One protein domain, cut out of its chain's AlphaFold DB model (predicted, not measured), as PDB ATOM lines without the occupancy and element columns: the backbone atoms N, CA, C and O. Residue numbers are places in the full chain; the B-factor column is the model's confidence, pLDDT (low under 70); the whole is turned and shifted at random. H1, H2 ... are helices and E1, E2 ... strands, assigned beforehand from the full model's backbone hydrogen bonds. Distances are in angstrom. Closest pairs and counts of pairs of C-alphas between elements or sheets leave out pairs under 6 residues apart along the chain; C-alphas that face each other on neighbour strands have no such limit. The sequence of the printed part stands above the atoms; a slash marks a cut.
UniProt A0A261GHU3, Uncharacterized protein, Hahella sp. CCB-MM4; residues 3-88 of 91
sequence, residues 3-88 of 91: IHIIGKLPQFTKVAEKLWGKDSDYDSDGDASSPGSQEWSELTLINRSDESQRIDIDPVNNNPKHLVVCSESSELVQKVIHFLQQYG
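AT A GLANCE: This is residues 3 to 88 of the 91 residues of an uncharacterized protein of Hahella sp. CCB-MM4 (UniProt A0A261GHU3). One antiparallel sheet of four strands, E1 to E4, has two helices over one face, H1 over E2 and H2 over E4, while its other face is bare of helices. H2 stands up from the sheet instead of lying flat on it, and the short opening stretch, residues 3 to 4, pairs with the edge strand E4. The printed part has 86 residues, with the named elements in the order H1, E1, E2, E3, E4, H2; the sheet's order is E1, E2, E3, E4, and the class is mixed, helices and strands. The whole is compact, with a radius of gyration of the C-alphas of 11.9 A, and it spans 33 by 27 by 23 A.

IN THESE COORDINATES: E3, the longest strand, is residues 50 to 60, 27.3 A from C-alpha 50 at (8.659, -6.158, 23.527) to C-alpha 60. E2 is residues 43 to 47, 13.4 A, and E1 is residues 26 to 30, 13.6 A. E4 is residues 63 to 70, 16.7 A, and bends by 68 degrees at residue 66. H1 is residues 12 to 20, 12.8 A, beginning at C-alpha 12 at (8.562, -0.425, 41.547). H2 is residues 74 to 87, 20.0 A, ending at C-alpha 87 at (-0.331, 7.648, 43.809).

HOW THE PARTS SIT: The strands form a meander, each the antiparallel neighbour of the one before, and each successive pair is a hairpin. N 45 and O 55 of E2 and E3 are within hydrogen-bond range at 2.9 A, as are N 29 and O 44 of E1 and E2 at 3.0 A, and N 58 and O 68 of E3 and E4 at 3.0 A. E1 and E4 are edge strands and stay apart. H1 and H2 on the same face make two layers, helices on one face of a sheet. H1 has a height over the sheet of 9.4 A; its closest C-alphas to E2 are those of Ala 16 and Leu 45, 7.0 A. It is only just slantwise to the strands, at 33 degrees to E2 on the local plane. H2 stands up from the sheet, its line rising 47 degrees; its closest C-alphas to E4 are those of Val 69 and Val 77, 6.3 A. H1 and H2 touch at a steep tilt of 51 degrees, opposite ways, the closest C-alphas being those of Leu 19 and Lys 79, 6.8 A. In H1 and H2 every O i to N i+4 pair is within hydrogen-bond range.

THE WHOLE: The two C-alphas farthest apart, those of Asp 23 and Asn 61, are 33.7 A apart. The printed part has no cut. The link from E1 to E2, residues 31 to 42, is long; the other links are tight. The mean pLDDT of the printed part is 95.7, and no printed residue is under 70.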
ATOM      1  N   ILE A   3      10.422  15.413  36.830       96.38
ATOM      2  CA  ILE A   3       9.372  15.443  37.849       96.38
ATOM      3  C   ILE A   3       9.936  15.759  39.227       96.38
ATOM      4  O   ILE A   3      11.049  15.363  39.559       96.38
ATOM      5  N   HIS A   4       9.123  16.420  40.051       97.06
ATOM      6  CA  HIS A   4       9.441  16.718  41.443       97.06
ATOM      7  C   HIS A   4       8.631  15.823  42.389       97.06
ATOM      8  O   HIS A   4       7.396  15.841  42.381       97.06
ATOM      9  N   ILE A   5       9.338  15.056  43.217       96.44
ATOM     10  CA  ILE A   5       8.766  14.153  44.212       96.44
ATOM     11  C   ILE A   5       8.306  14.946  45.439       96.44
ATOM     12  O   ILE A   5       9.081  15.654  46.081       96.44
ATOM     13  N   ILE A   6       7.039  14.771  45.808       97.00
ATOM     14  CA  ILE A   6       6.415  15.376  46.995       97.00
ATOM     15  C   ILE A   6       5.941  14.345  48.028       97.00
ATOM     16  O   ILE A   6       5.516  14.723  49.119       97.00
ATOM     17  N   GLY A   7       5.970  13.060  47.677       94.88
ATOM     18  CA  GLY A   7       5.474  11.956  48.492       94.88
ATOM     19  C   GLY A   7       6.317  10.699  48.314       94.88
ATOM     20  O   GLY A   7       7.365  10.727  47.678       94.88
ATOM     21  N   LYS A   8       5.863   9.577  48.874       95.38
ATOM     22  CA  LYS A   8       6.538   8.289  48.663       95.38
ATOM     23  C   LYS A   8       6.360   7.819  47.227       95.38
ATOM     24  O   LYS A   8       5.288   8.004  46.646       95.38
ATOM     25  N   LEU A   9       7.379   7.165  46.683       96.56
ATOM     26  CA  LEU A   9       7.240   6.437  45.430       96.56
ATOM     27  C   LEU A   9       6.453   5.137  45.662       96.56
ATOM     28  O   LEU A   9       6.438   4.589  46.771       96.56
ATOM     29  N   PRO A  10       5.743   4.637  44.641       96.75
ATOM     30  CA  PRO A  10       5.144   3.316  44.716       96.75
ATOM     31  C   PRO A  10       6.239   2.248  44.795       96.75
ATOM     32  O   PRO A  10       7.395   2.491  44.465       96.75
ATOM     33  N   GLN A  11       5.865   1.028  45.176       96.25
ATOM     34  CA  GLN A  11       6.730  -0.124  44.910       96.25
ATOM     35  C   GLN A  11       6.995  -0.191  43.403       96.25
ATOM     36  O   GLN A  11       6.048  -0.032  42.625       96.25
ATOM     37  N   PHE A  12       8.236  -0.432  42.980       93.56
ATOM     38  CA  PHE A  12       8.562  -0.425  41.547       93.56
ATOM     39  C   PHE A  12       7.728  -1.445  40.758       93.56
ATOM     40  O   PHE A  12       7.302  -1.183  39.636       93.56
ATOM     41  N   THR A  13       7.387  -2.571  41.390       95.31
ATOM     42  CA  THR A  13       6.514  -3.607  40.824       95.31
ATOM     43  C   THR A  13       5.139  -3.060  40.432       95.31
ATOM     44  O   THR A  13       4.571  -3.474  39.427       95.31
ATOM     45  N   LYS A  14       4.615  -2.060  41.156       97.19
ATOM     46  CA  LYS A  14       3.348  -1.394  40.821       97.19
ATOM     47  C   LYS A  14       3.446  -0.484  39.606       97.19
ATOM     48  O   LYS A  14       2.432  -0.281  38.943       97.19
ATOM     49  N   VAL A  15       4.635   0.034  39.298       96.88
ATOM     50  CA  VAL A  15       4.877   0.763  38.047       96.88
ATOM     51  C   VAL A  15       4.751  -0.209  36.875       96.88
ATOM     52  O   VAL A  15       3.951   0.041  35.978       96.88
ATOM     53  N   ALA A  16       5.430  -1.359  36.933       96.75
ATOM     54  CA  ALA A  16       5.322  -2.399  35.906       96.75
ATOM     55  C   ALA A  16       3.875  -2.905  35.742       96.75
ATOM     56  O   ALA A  16       3.342  -2.895  34.631       96.75
ATOM     57  N   GLU A  17       3.188  -3.225  36.850       97.12
ATOM     58  CA  GLU A  17       1.776  -3.649  36.827       97.12
ATOM     59  C   GLU A  17       0.860  -2.613  36.160       97.12
ATOM     60  O   GLU A  17      -0.121  -2.963  35.500       97.12
ATOM     61  N   LYS A  18       1.153  -1.321  36.336       97.62
ATOM     62  CA  LYS A  18       0.379  -0.242  35.727       97.62
ATOM     63  C   LYS A  18       0.639  -0.107  34.228       97.62
ATOM     64  O   LYS A  18      -0.278   0.283  33.503       97.62
ATOM     65  N   LEU A  19       1.859  -0.391  33.774       97.44
ATOM     66  CA  LEU A  19       2.240  -0.296  32.366       97.44
ATOM     67  C   LEU A  19       1.741  -1.489  31.551       97.44
ATOM     68  O   LEU A  19       1.191  -1.288  30.467       97.44
ATOM     69  N   TRP A  20       1.899  -2.705  32.078       97.62
ATOM     70  CA  TRP A  20       1.718  -3.941  31.307       97.62
ATOM     71  C   TRP A  20       0.710  -4.922  31.910       97.62
ATOM     72  O   TRP A  20       0.433  -5.958  31.312       97.62
ATOM     73  N   GLY A  21       0.102  -4.580  33.047       96.75
ATOM     74  CA  GLY A  21      -0.853  -5.432  33.747       96.75
ATOM     75  C   GLY A  21      -0.205  -6.304  34.819       96.75
ATOM     76  O   GLY A  21       1.014  -6.389  34.951       96.75
ATOM     77  N   LYS A  22      -1.047  -6.946  35.631       94.38
ATOM     78  CA  LYS A  22      -0.576  -7.900  36.642       94.38
ATOM     79  C   LYS A  22       0.058  -9.113  35.967       94.38
ATOM     80  O   LYS A  22      -0.389  -9.514  34.897       94.38
ATOM     81  N   ASP A  23       1.069  -9.678  36.622       92.62
ATOM     82  CA  ASP A  23       1.790 -10.880  36.184       92.62
ATOM     83  C   ASP A  23       2.520 -10.740  34.833       92.62
ATOM     84  O   ASP A  23       2.906 -11.740  34.228       92.62
ATOM     85  N   SER A  24       2.741  -9.507  34.354       94.19
ATOM     86  CA  SER A  24       3.585  -9.248  33.185       94.19
ATOM     87  C   SER A  24       5.011  -9.749  33.423       94.19
ATOM     88  O   SER A  24       5.552  -9.538  34.510       94.19
ATOM     89  N   ASP A  25       5.629 -10.340  32.402       96.81
ATOM     90  CA  ASP A  25       7.039 -10.735  32.432       96.81
ATOM     91  C   ASP A  25       7.920  -9.556  31.991       96.81
ATOM     92  O   ASP A  25       7.808  -9.057  30.866       96.81
ATOM     93  N   TYR A  26       8.760  -9.068  32.901       97.31
ATOM     94  CA  TYR A  26       9.620  -7.908  32.692       97.31
ATOM     95  C   TYR A  26      10.949  -8.076  33.415       97.31
ATOM     96  O   TYR A  26      11.044  -8.783  34.419       97.31
ATOM     97  N   ASP A  27      11.956  -7.369  32.920       97.06
ATOM     98  CA  ASP A  27      13.206  -7.148  33.630       97.06
ATOM     99  C   ASP A  27      13.166  -5.799  34.348       97.06
ATOM    100  O   ASP A  27      12.567  -4.832  33.868       97.06
ATOM    101  N   SER A  28      13.795  -5.748  35.521       95.88
ATOM    102  CA  SER A  28      13.956  -4.529  36.309       95.88
ATOM    103  C   SER A  28      15.392  -4.382  36.785       95.88
ATOM    104  O   SER A  28      15.983  -5.372  37.214       95.88
ATOM    105  N   ASP A  29      15.894  -3.156  36.796       96.00
ATOM    106  CA  ASP A  29      17.180  -2.786  37.396       96.00
ATOM    107  C   ASP A  29      17.046  -1.449  38.144       96.00
ATOM    108  O   ASP A  29      16.022  -0.771  38.017       96.00
ATOM    109  N   GLY A  30      18.050  -1.078  38.936       94.88
ATOM    110  CA  GLY A  30      18.097   0.173  39.699       94.88
ATOM    111  C   GLY A  30      18.510  -0.025  41.158       94.88
ATOM    112  O   GLY A  30      19.134  -1.021  41.526       94.88
ATOM    113  N   ASP A  31      18.141   0.921  42.024       95.25
ATOM    114  CA  ASP A  31      18.610   0.981  43.420       95.25
ATOM    115  C   ASP A  31      17.592   0.453  44.452       95.25
ATOM    116  O   ASP A  31      17.792   0.544  45.670       95.25
ATOM    117  N   ALA A  32      16.495  -0.152  43.989       93.38
ATOM    118  CA  ALA A  32      15.499  -0.755  44.861       93.38
ATOM    119  C   ALA A  32      16.076  -1.960  45.634       93.38
ATOM    120  O   ALA A  32      16.318  -3.031  45.087       93.38
ATOM    121  N   SER A  33      16.194  -1.830  46.958       91.00
ATOM    122  CA  SER A  33      16.715  -2.891  47.842       91.00
ATOM    123  C   SER A  33      15.846  -4.154  47.930       91.00
ATOM    124  O   SER A  33      16.298  -5.193  48.414       91.00
ATOM    125  N   SER A  34      14.576  -4.068  47.526       92.44
ATOM    126  CA  SER A  34      13.636  -5.190  47.489       92.44
ATOM    127  C   SER A  34      12.425  -4.866  46.601       92.44
ATOM    128  O   SER A  34      12.127  -3.685  46.393       92.44
ATOM    129  N   PRO A  35      11.644  -5.875  46.163       87.19
ATOM    130  CA  PRO A  35      10.390  -5.671  45.422       87.19
ATOM    131  C   PRO A  35       9.352  -4.785  46.126       87.19
ATOM    132  O   PRO A  35       8.472  -4.216  45.482       87.19
ATOM    133  N   GLY A  36       9.440  -4.682  47.456       88.69
ATOM    134  CA  GLY A  36       8.568  -3.851  48.285       88.69
ATOM    135  C   GLY A  36       9.122  -2.456  48.584       88.69
ATOM    136  O   GLY A  36       8.466  -1.708  49.308       88.69
ATOM    137  N   SER A  37      10.310  -2.112  48.075       89.75
ATOM    138  CA  SER A  37      10.953  -0.828  48.360       89.75
ATOM    139  C   SER A  37      10.162   0.336  47.766       89.75
ATOM    140  O   SER A  37       9.726   0.285  46.618       89.75
ATOM    141  N   GLN A  38      10.011   1.398  48.555       93.62
ATOM    142  CA  GLN A  38       9.460   2.698  48.148       93.62
ATOM    143  C   GLN A  38      10.515   3.811  48.183       93.62
ATOM    144  O   GLN A  38      10.196   4.972  47.946       93.62
ATOM    145  N   GLU A  39      11.751   3.450  48.527       92.38
ATOM    146  CA  GLU A  39      12.868   4.371  48.755       92.38
ATOM    147  C   GLU A  39      13.862   4.346  47.581       92.38
ATOM    148  O   GLU A  39      14.998   4.781  47.731       92.38
ATOM    149  N   TRP A  40      13.457   3.778  46.439       94.62
ATOM    150  CA  TRP A  40      14.260   3.783  45.219       94.62
ATOM    151  C   TRP A  40      14.302   5.190  44.621       94.62
ATOM    152  O   TRP A  40      13.354   5.960  44.758       94.62
ATOM    153  N   SER A  41      15.402   5.523  43.965       94.88
ATOM    154  CA  SER A  41      15.577   6.758  43.200       94.88
ATOM    155  C   SER A  41      15.989   6.498  41.753       94.88
ATOM    156  O   SER A  41      15.907   7.408  40.932       94.88
ATOM    157  N   GLU A  42      16.345   5.251  41.442       95.94
ATOM    158  CA  GLU A  42      16.710   4.759  40.121       95.94
ATOM    159  C   GLU A  42      15.882   3.510  39.792       95.94
ATOM    160  O   GLU A  42      15.761   2.593  40.611       95.94
ATOM    161  N   LEU A  43      15.288   3.475  38.600       97.00
ATOM    162  CA  LEU A  43      14.497   2.343  38.134       97.00
ATOM    163  C   LEU A  43      14.529   2.230  36.609       97.00
ATOM    164  O   LEU A  43      14.030   3.100  35.901       97.00
ATOM    165  N   THR A  44      14.992   1.088  36.121       98.06
ATOM    166  CA  THR A  44      14.804   0.639  34.738       98.06
ATOM    167  C   THR A  44      13.757  -0.470  34.713       98.06
ATOM    168  O   THR A  44      13.831  -1.398  35.517       98.06
ATOM    169  N   LEU A  45      12.804  -0.418  33.779       97.94
ATOM    170  CA  LEU A  45      11.880  -1.519  33.481       97.94
ATOM    171  C   LEU A  45      11.841  -1.793  31.976       97.94
ATOM    172  O   LEU A  45      11.709  -0.861  31.182       97.94
ATOM    173  N   ILE A  46      11.882  -3.070  31.588       98.38
ATOM    174  CA  ILE A  46      11.811  -3.518  30.186       98.38
ATOM    175  C   ILE A  46      10.818  -4.676  30.074       98.38
ATOM    176  O   ILE A  46      10.946  -5.671  30.787       98.38
ATOM    177  N   ASN A  47       9.839  -4.578  29.175       98.06
ATOM    178  CA  ASN A  47       8.937  -5.695  28.894       98.06
ATOM    179  C   ASN A  47       9.668  -6.772  28.079       98.06
ATOM    180  O   ASN A  47      10.175  -6.490  26.996       98.06
ATOM    181  N   ARG A  48       9.670  -8.026  28.540       97.62
ATOM    182  CA  ARG A  48      10.360  -9.120  27.829       97.62
ATOM    183  C   ARG A  48       9.689  -9.545  26.527       97.62
ATOM    184  O   ARG A  48      10.325 -10.166  25.683       97.62
ATOM    185  N   SER A  49       8.402  -9.244  26.361       96.81
ATOM    186  CA  SER A  49       7.678  -9.534  25.117       96.81
ATOM    187  C   SER A  49       7.912  -8.472  24.037       96.81
ATOM    188  O   SER A  49       7.657  -8.742  22.866       96.81
ATOM    189  N   ASP A  50       8.367  -7.276  24.424       97.12
ATOM    190  CA  ASP A  50       8.659  -6.158  23.527       97.12
ATOM    191  C   ASP A  50       9.646  -5.192  24.200       97.12
ATOM    192  O   ASP A  50       9.251  -4.325  24.978       97.12
ATOM    193  N   GLU A  51      10.934  -5.321  23.884       96.12
ATOM    194  CA  GLU A  51      11.995  -4.514  24.502       96.12
ATOM    195  C   GLU A  51      11.899  -3.013  24.172       96.12
ATOM    196  O   GLU A  51      12.473  -2.192  24.888       96.12
ATOM    197  N   SER A  52      11.134  -2.626  23.138       96.50
ATOM    198  CA  SER A  52      10.842  -1.208  22.871       96.50
ATOM    199  C   SER A  52       9.947  -0.593  23.953       96.50
ATOM    200  O   SER A  52       9.929   0.624  24.155       96.50
ATOM    201  N   GLN A  53       9.239  -1.433  24.717       97.81
ATOM    202  CA  GLN A  53       8.544  -1.039  25.933       97.81
ATOM    203  C   GLN A  53       9.541  -0.973  27.094       97.81
ATOM    204  O   GLN A  53       9.506  -1.775  28.029       97.81
ATOM    205  N   ARG A  54      10.436   0.010  27.023       98.25
ATOM    206  CA  ARG A  54      11.406   0.335  28.067       98.25
ATOM    207  C   ARG A  54      11.067   1.669  28.710       98.25
ATOM    208  O   ARG A  54      10.689   2.609  28.012       98.25
ATOM    209  N   ILE A  55      11.228   1.770  30.024       98.44
ATOM    210  CA  ILE A  55      11.176   3.032  30.764       98.44
ATOM    211  C   ILE A  55      12.352   3.098  31.740       98.44
ATOM    212  O   ILE A  55      12.629   2.135  32.451       98.44
ATOM    213  N   ASP A  56      12.997   4.253  31.774       98.31
ATOM    214  CA  ASP A  56      14.082   4.592  32.684       98.31
ATOM    215  C   ASP A  56      13.630   5.763  33.571       98.31
ATOM    216  O   ASP A  56      12.979   6.709  33.104       98.31
ATOM    217  N   ILE A  57      13.914   5.677  34.867       97.50
ATOM    218  CA  ILE A  57      13.627   6.705  35.863       97.50
ATOM    219  C   ILE A  57      14.894   6.928  36.678       97.50
ATOM    220  O   ILE A  57      15.257   6.070  37.473       97.50
ATOM    221  N   ASP A  58      15.516   8.093  36.519       96.62
ATOM    222  CA  ASP A  58      16.835   8.387  37.092       96.62
ATOM    223  C   ASP A  58      16.827   9.686  37.909       96.62
ATOM    224  O   ASP A  58      16.080  10.615  37.577       96.62
ATOM    225  N   PRO A  59      17.681   9.834  38.936       95.69
ATOM    226  CA  PRO A  59      17.799  11.079  39.683       95.69
ATOM    227  C   PRO A  59      18.479  12.187  38.863       95.69
ATOM    228  O   PRO A  59      19.481  11.980  38.178       95.69
ATOM    229  N   VAL A  60      17.990  13.422  38.988       95.44
ATOM    230  CA  VAL A  60      18.580  14.590  38.311       95.44
ATOM    231  C   VAL A  60      19.731  15.147  39.143       95.44
ATOM    232  O   VAL A  60      19.507  15.642  40.244       95.44
ATOM    233  N   ASN A  61      20.960  15.155  38.613       86.88
ATOM    234  CA  ASN A  61      22.128  15.804  39.239       86.88
ATOM    235  C   ASN A  61      22.349  15.419  40.722       86.88
ATOM    236  O   ASN A  61      22.690  16.275  41.540       86.88
ATOM    237  N   ASN A  62      22.133  14.148  41.083       77.62
ATOM    238  CA  ASN A  62      22.177  13.641  42.467       77.62
ATOM    239  C   ASN A  62      21.146  14.275  43.425       77.62
ATOM    240  O   ASN A  62      21.319  14.225  44.644       77.62
ATOM    241  N   ASN A  63      20.079  14.886  42.908       87.88
ATOM    242  CA  ASN A  63      18.975  15.393  43.711       87.88
ATOM    243  C   ASN A  63      17.881  14.319  43.835       87.88
ATOM    244  O   ASN A  63      17.119  14.123  42.891       87.88
ATOM    245  N   PRO A  64      17.717  13.678  45.006       81.50
ATOM    246  CA  PRO A  64      16.760  12.584  45.175       81.50
ATOM    247  C   PRO A  64      15.293  13.031  45.094       81.50
ATOM    248  O   PRO A  64      14.399  12.195  45.066       81.50
ATOM    249  N   LYS A  65      15.009  14.343  45.078       92.69
ATOM    250  CA  LYS A  65      13.642  14.865  44.916       92.69
ATOM    251  C   LYS A  65      13.263  15.147  43.468       92.69
ATOM    252  O   LYS A  65      12.115  15.501  43.221       92.69
ATOM    253  N   HIS A  66      14.202  15.051  42.534       95.94
ATOM    254  CA  HIS A  66      13.953  15.305  41.123       95.94
ATOM    255  C   HIS A  66      14.343  14.074  40.326       95.94
ATOM    256  O   HIS A  66      15.496  13.654  40.384       95.94
ATOM    257  N   LEU A  67      13.396  13.521  39.573       96.94
ATOM    258  CA  LEU A  67      13.652  12.386  38.690       96.94
ATOM    259  C   LEU A  67      13.427  12.790  37.241       96.94
ATOM    260  O   LEU A  67      12.564  13.618  36.949       96.94
ATOM    261  N   VAL A  68      14.154  12.167  36.325       97.62
ATOM    262  CA  VAL A  68      13.850  12.182  34.899       97.62
ATOM    263  C   VAL A  68      13.217  10.850  34.530       97.62
ATOM    264  O   VAL A  68      13.813   9.806  34.731       97.62
ATOM    265  N   VAL A  69      12.019  10.901  33.950       97.94
ATOM    266  CA  VAL A  69      11.329   9.754  33.350       97.94
ATOM    267  C   VAL A  69      11.561   9.761  31.837       97.94
ATOM    268  O   VAL A  69      11.163  10.721  31.163       97.94
ATOM    269  N   CYS A  70      12.169   8.707  31.300       97.69
ATOM    270  CA  CYS A  70      12.579   8.580  29.902       97.69
ATOM    271  C   CYS A  70      12.107   7.263  29.279       97.69
ATOM    272  O   CYS A  70      12.124   6.214  29.906       97.69
ATOM    273  N   SER A  71      11.674   7.330  28.024       98.06
ATOM    274  CA  SER A  71      11.351   6.185  27.170       98.06
ATOM    275  C   SER A  71      11.317   6.668  25.722       98.06
ATOM    276  O   SER A  71      11.015   7.839  25.471       98.06
ATOM    277  N   GLU A  72      11.562   5.774  24.768       97.56
ATOM    278  CA  GLU A  72      11.278   6.031  23.350       97.56
ATOM    279  C   GLU A  72       9.766   6.181  23.092       97.56
ATOM    280  O   GLU A  72       9.344   6.877  22.166       97.56
ATOM    281  N   SER A  73       8.931   5.592  23.954       97.50
ATOM    282  CA  SER A  73       7.478   5.725  23.910       97.50
ATOM    283  C   SER A  73       6.996   6.868  24.802       97.50
ATOM    284  O   SER A  73       6.941   6.771  26.031       97.50
ATOM    285  N   SER A  74       6.548   7.957  24.173       97.00
ATOM    286  CA  SER A  74       5.901   9.068  24.890       97.00
ATOM    287  C   SER A  74       4.650   8.633  25.671       97.00
ATOM    288  O   SER A  74       4.354   9.203  26.723       97.00
ATOM    289  N   GLU A  75       3.952   7.592  25.208       97.44
ATOM    290  CA  GLU A  75       2.802   7.008  25.901       97.44
ATOM    291  C   GLU A  75       3.218   6.349  27.224       97.44
ATOM    292  O   GLU A  75       2.544   6.539  28.238       97.44
ATOM    293  N   LEU A  76       4.343   5.622  27.248       98.00
ATOM    294  CA  LEU A  76       4.867   5.028  28.483       98.00
ATOM    295  C   LEU A  76       5.232   6.099  29.505       98.00
ATOM    296  O   LEU A  76       4.817   5.999  30.660       98.00
ATOM    297  N   VAL A  77       5.920   7.162  29.070       98.44
ATOM    298  CA  VAL A  77       6.226   8.305  29.942       98.44
ATOM    299  C   VAL A  77       4.936   8.867  30.540       98.44
ATOM    300  O   VAL A  77       4.826   8.985  31.757       98.44
ATOM    301  N   GLN A  78       3.922   9.155  29.720       98.25
ATOM    302  CA  GLN A  78       2.653   9.701  30.208       98.25
ATOM    303  C   GLN A  78       1.932   8.761  31.184       98.25
ATOM    304  O   GLN A  78       1.412   9.230  32.198       98.25
ATOM    305  N   LYS A  79       1.927   7.446  30.928       98.25
ATOM    306  CA  LYS A  79       1.342   6.451  31.840       98.25
ATOM    307  C   LYS A  79       2.037   6.442  33.199       98.25
ATOM    308  O   LYS A  79       1.340   6.426  34.216       98.25
ATOM    309  N   VAL A  80       3.372   6.494  33.231       98.31
ATOM    310  CA  VAL A  80       4.143   6.575  34.484       98.31
ATOM    311  C   VAL A  80       3.832   7.868  35.228       98.31
ATOM    312  O   VAL A  80       3.485   7.821  36.405       98.31
ATOM    313  N   ILE A  81       3.879   9.015  34.550       98.25
ATOM    314  CA  ILE A  81       3.592  10.319  35.163       98.25
ATOM    315  C   ILE A  81       2.188  10.334  35.770       98.25
ATOM    316  O   ILE A  81       2.021  10.659  36.945       98.25
ATOM    317  N   HIS A  82       1.184   9.915  34.998       98.31
ATOM    318  CA  HIS A  82      -0.195   9.858  35.466       98.31
ATOM    319  C   HIS A  82      -0.347   8.930  36.677       98.31
ATOM    320  O   HIS A  82      -1.051   9.253  37.631       98.31
ATOM    321  N   PHE A  83       0.336   7.786  36.669       98.31
ATOM    322  CA  PHE A  83       0.327   6.865  37.797       98.31
ATOM    323  C   PHE A  83       0.950   7.469  39.056       98.31
ATOM    324  O   PHE A  83       0.342   7.400  40.123       98.31
ATOM    325  N   LEU A  84       2.117   8.101  38.936       97.94
ATOM    326  CA  LEU A  84       2.794   8.754  40.058       97.94
ATOM    327  C   LEU A  84       1.963   9.915  40.627       97.94
ATOM    328  O   LEU A  84       1.941  10.109  41.842       97.94
ATOM    329  N   GLN A  85       1.230  10.647  39.780       98.00
ATOM    330  CA  GLN A  85       0.258  11.656  40.221       98.00
ATOM    331  C   GLN A  85      -0.905  11.022  40.993       98.00
ATOM    332  O   GLN A  85      -1.233  11.472  42.089       98.00
ATOM    333  N   GLN A  86      -1.506   9.949  40.463       97.81
ATOM    334  CA  GLN A  86      -2.594   9.223  41.134       97.81
ATOM    335  C   GLN A  86      -2.160   8.631  42.480       97.81
ATOM    336  O   GLN A  86      -2.952   8.596  43.421       97.81
ATOM    337  N   TYR A  87      -0.911   8.177  42.577       97.44
ATOM    338  CA  TYR A  87      -0.331   7.648  43.809       97.44
ATOM    339  C   TYR A  87      -0.008   8.747  44.837       97.44
ATOM    340  O   TYR A  87       0.140   8.463  46.024       97.44
ATOM    341  N   GLY A  88       0.087  10.007  44.398       97.50
ATOM    342  CA  GLY A  88       0.472  11.143  45.233       97.50
ATOM    343  C   GLY A  88       1.985  11.300  45.415       97.50
ATOM    344  O   GLY A  88       2.417  12.020  46.317       97.50
TER     345      GLY A  88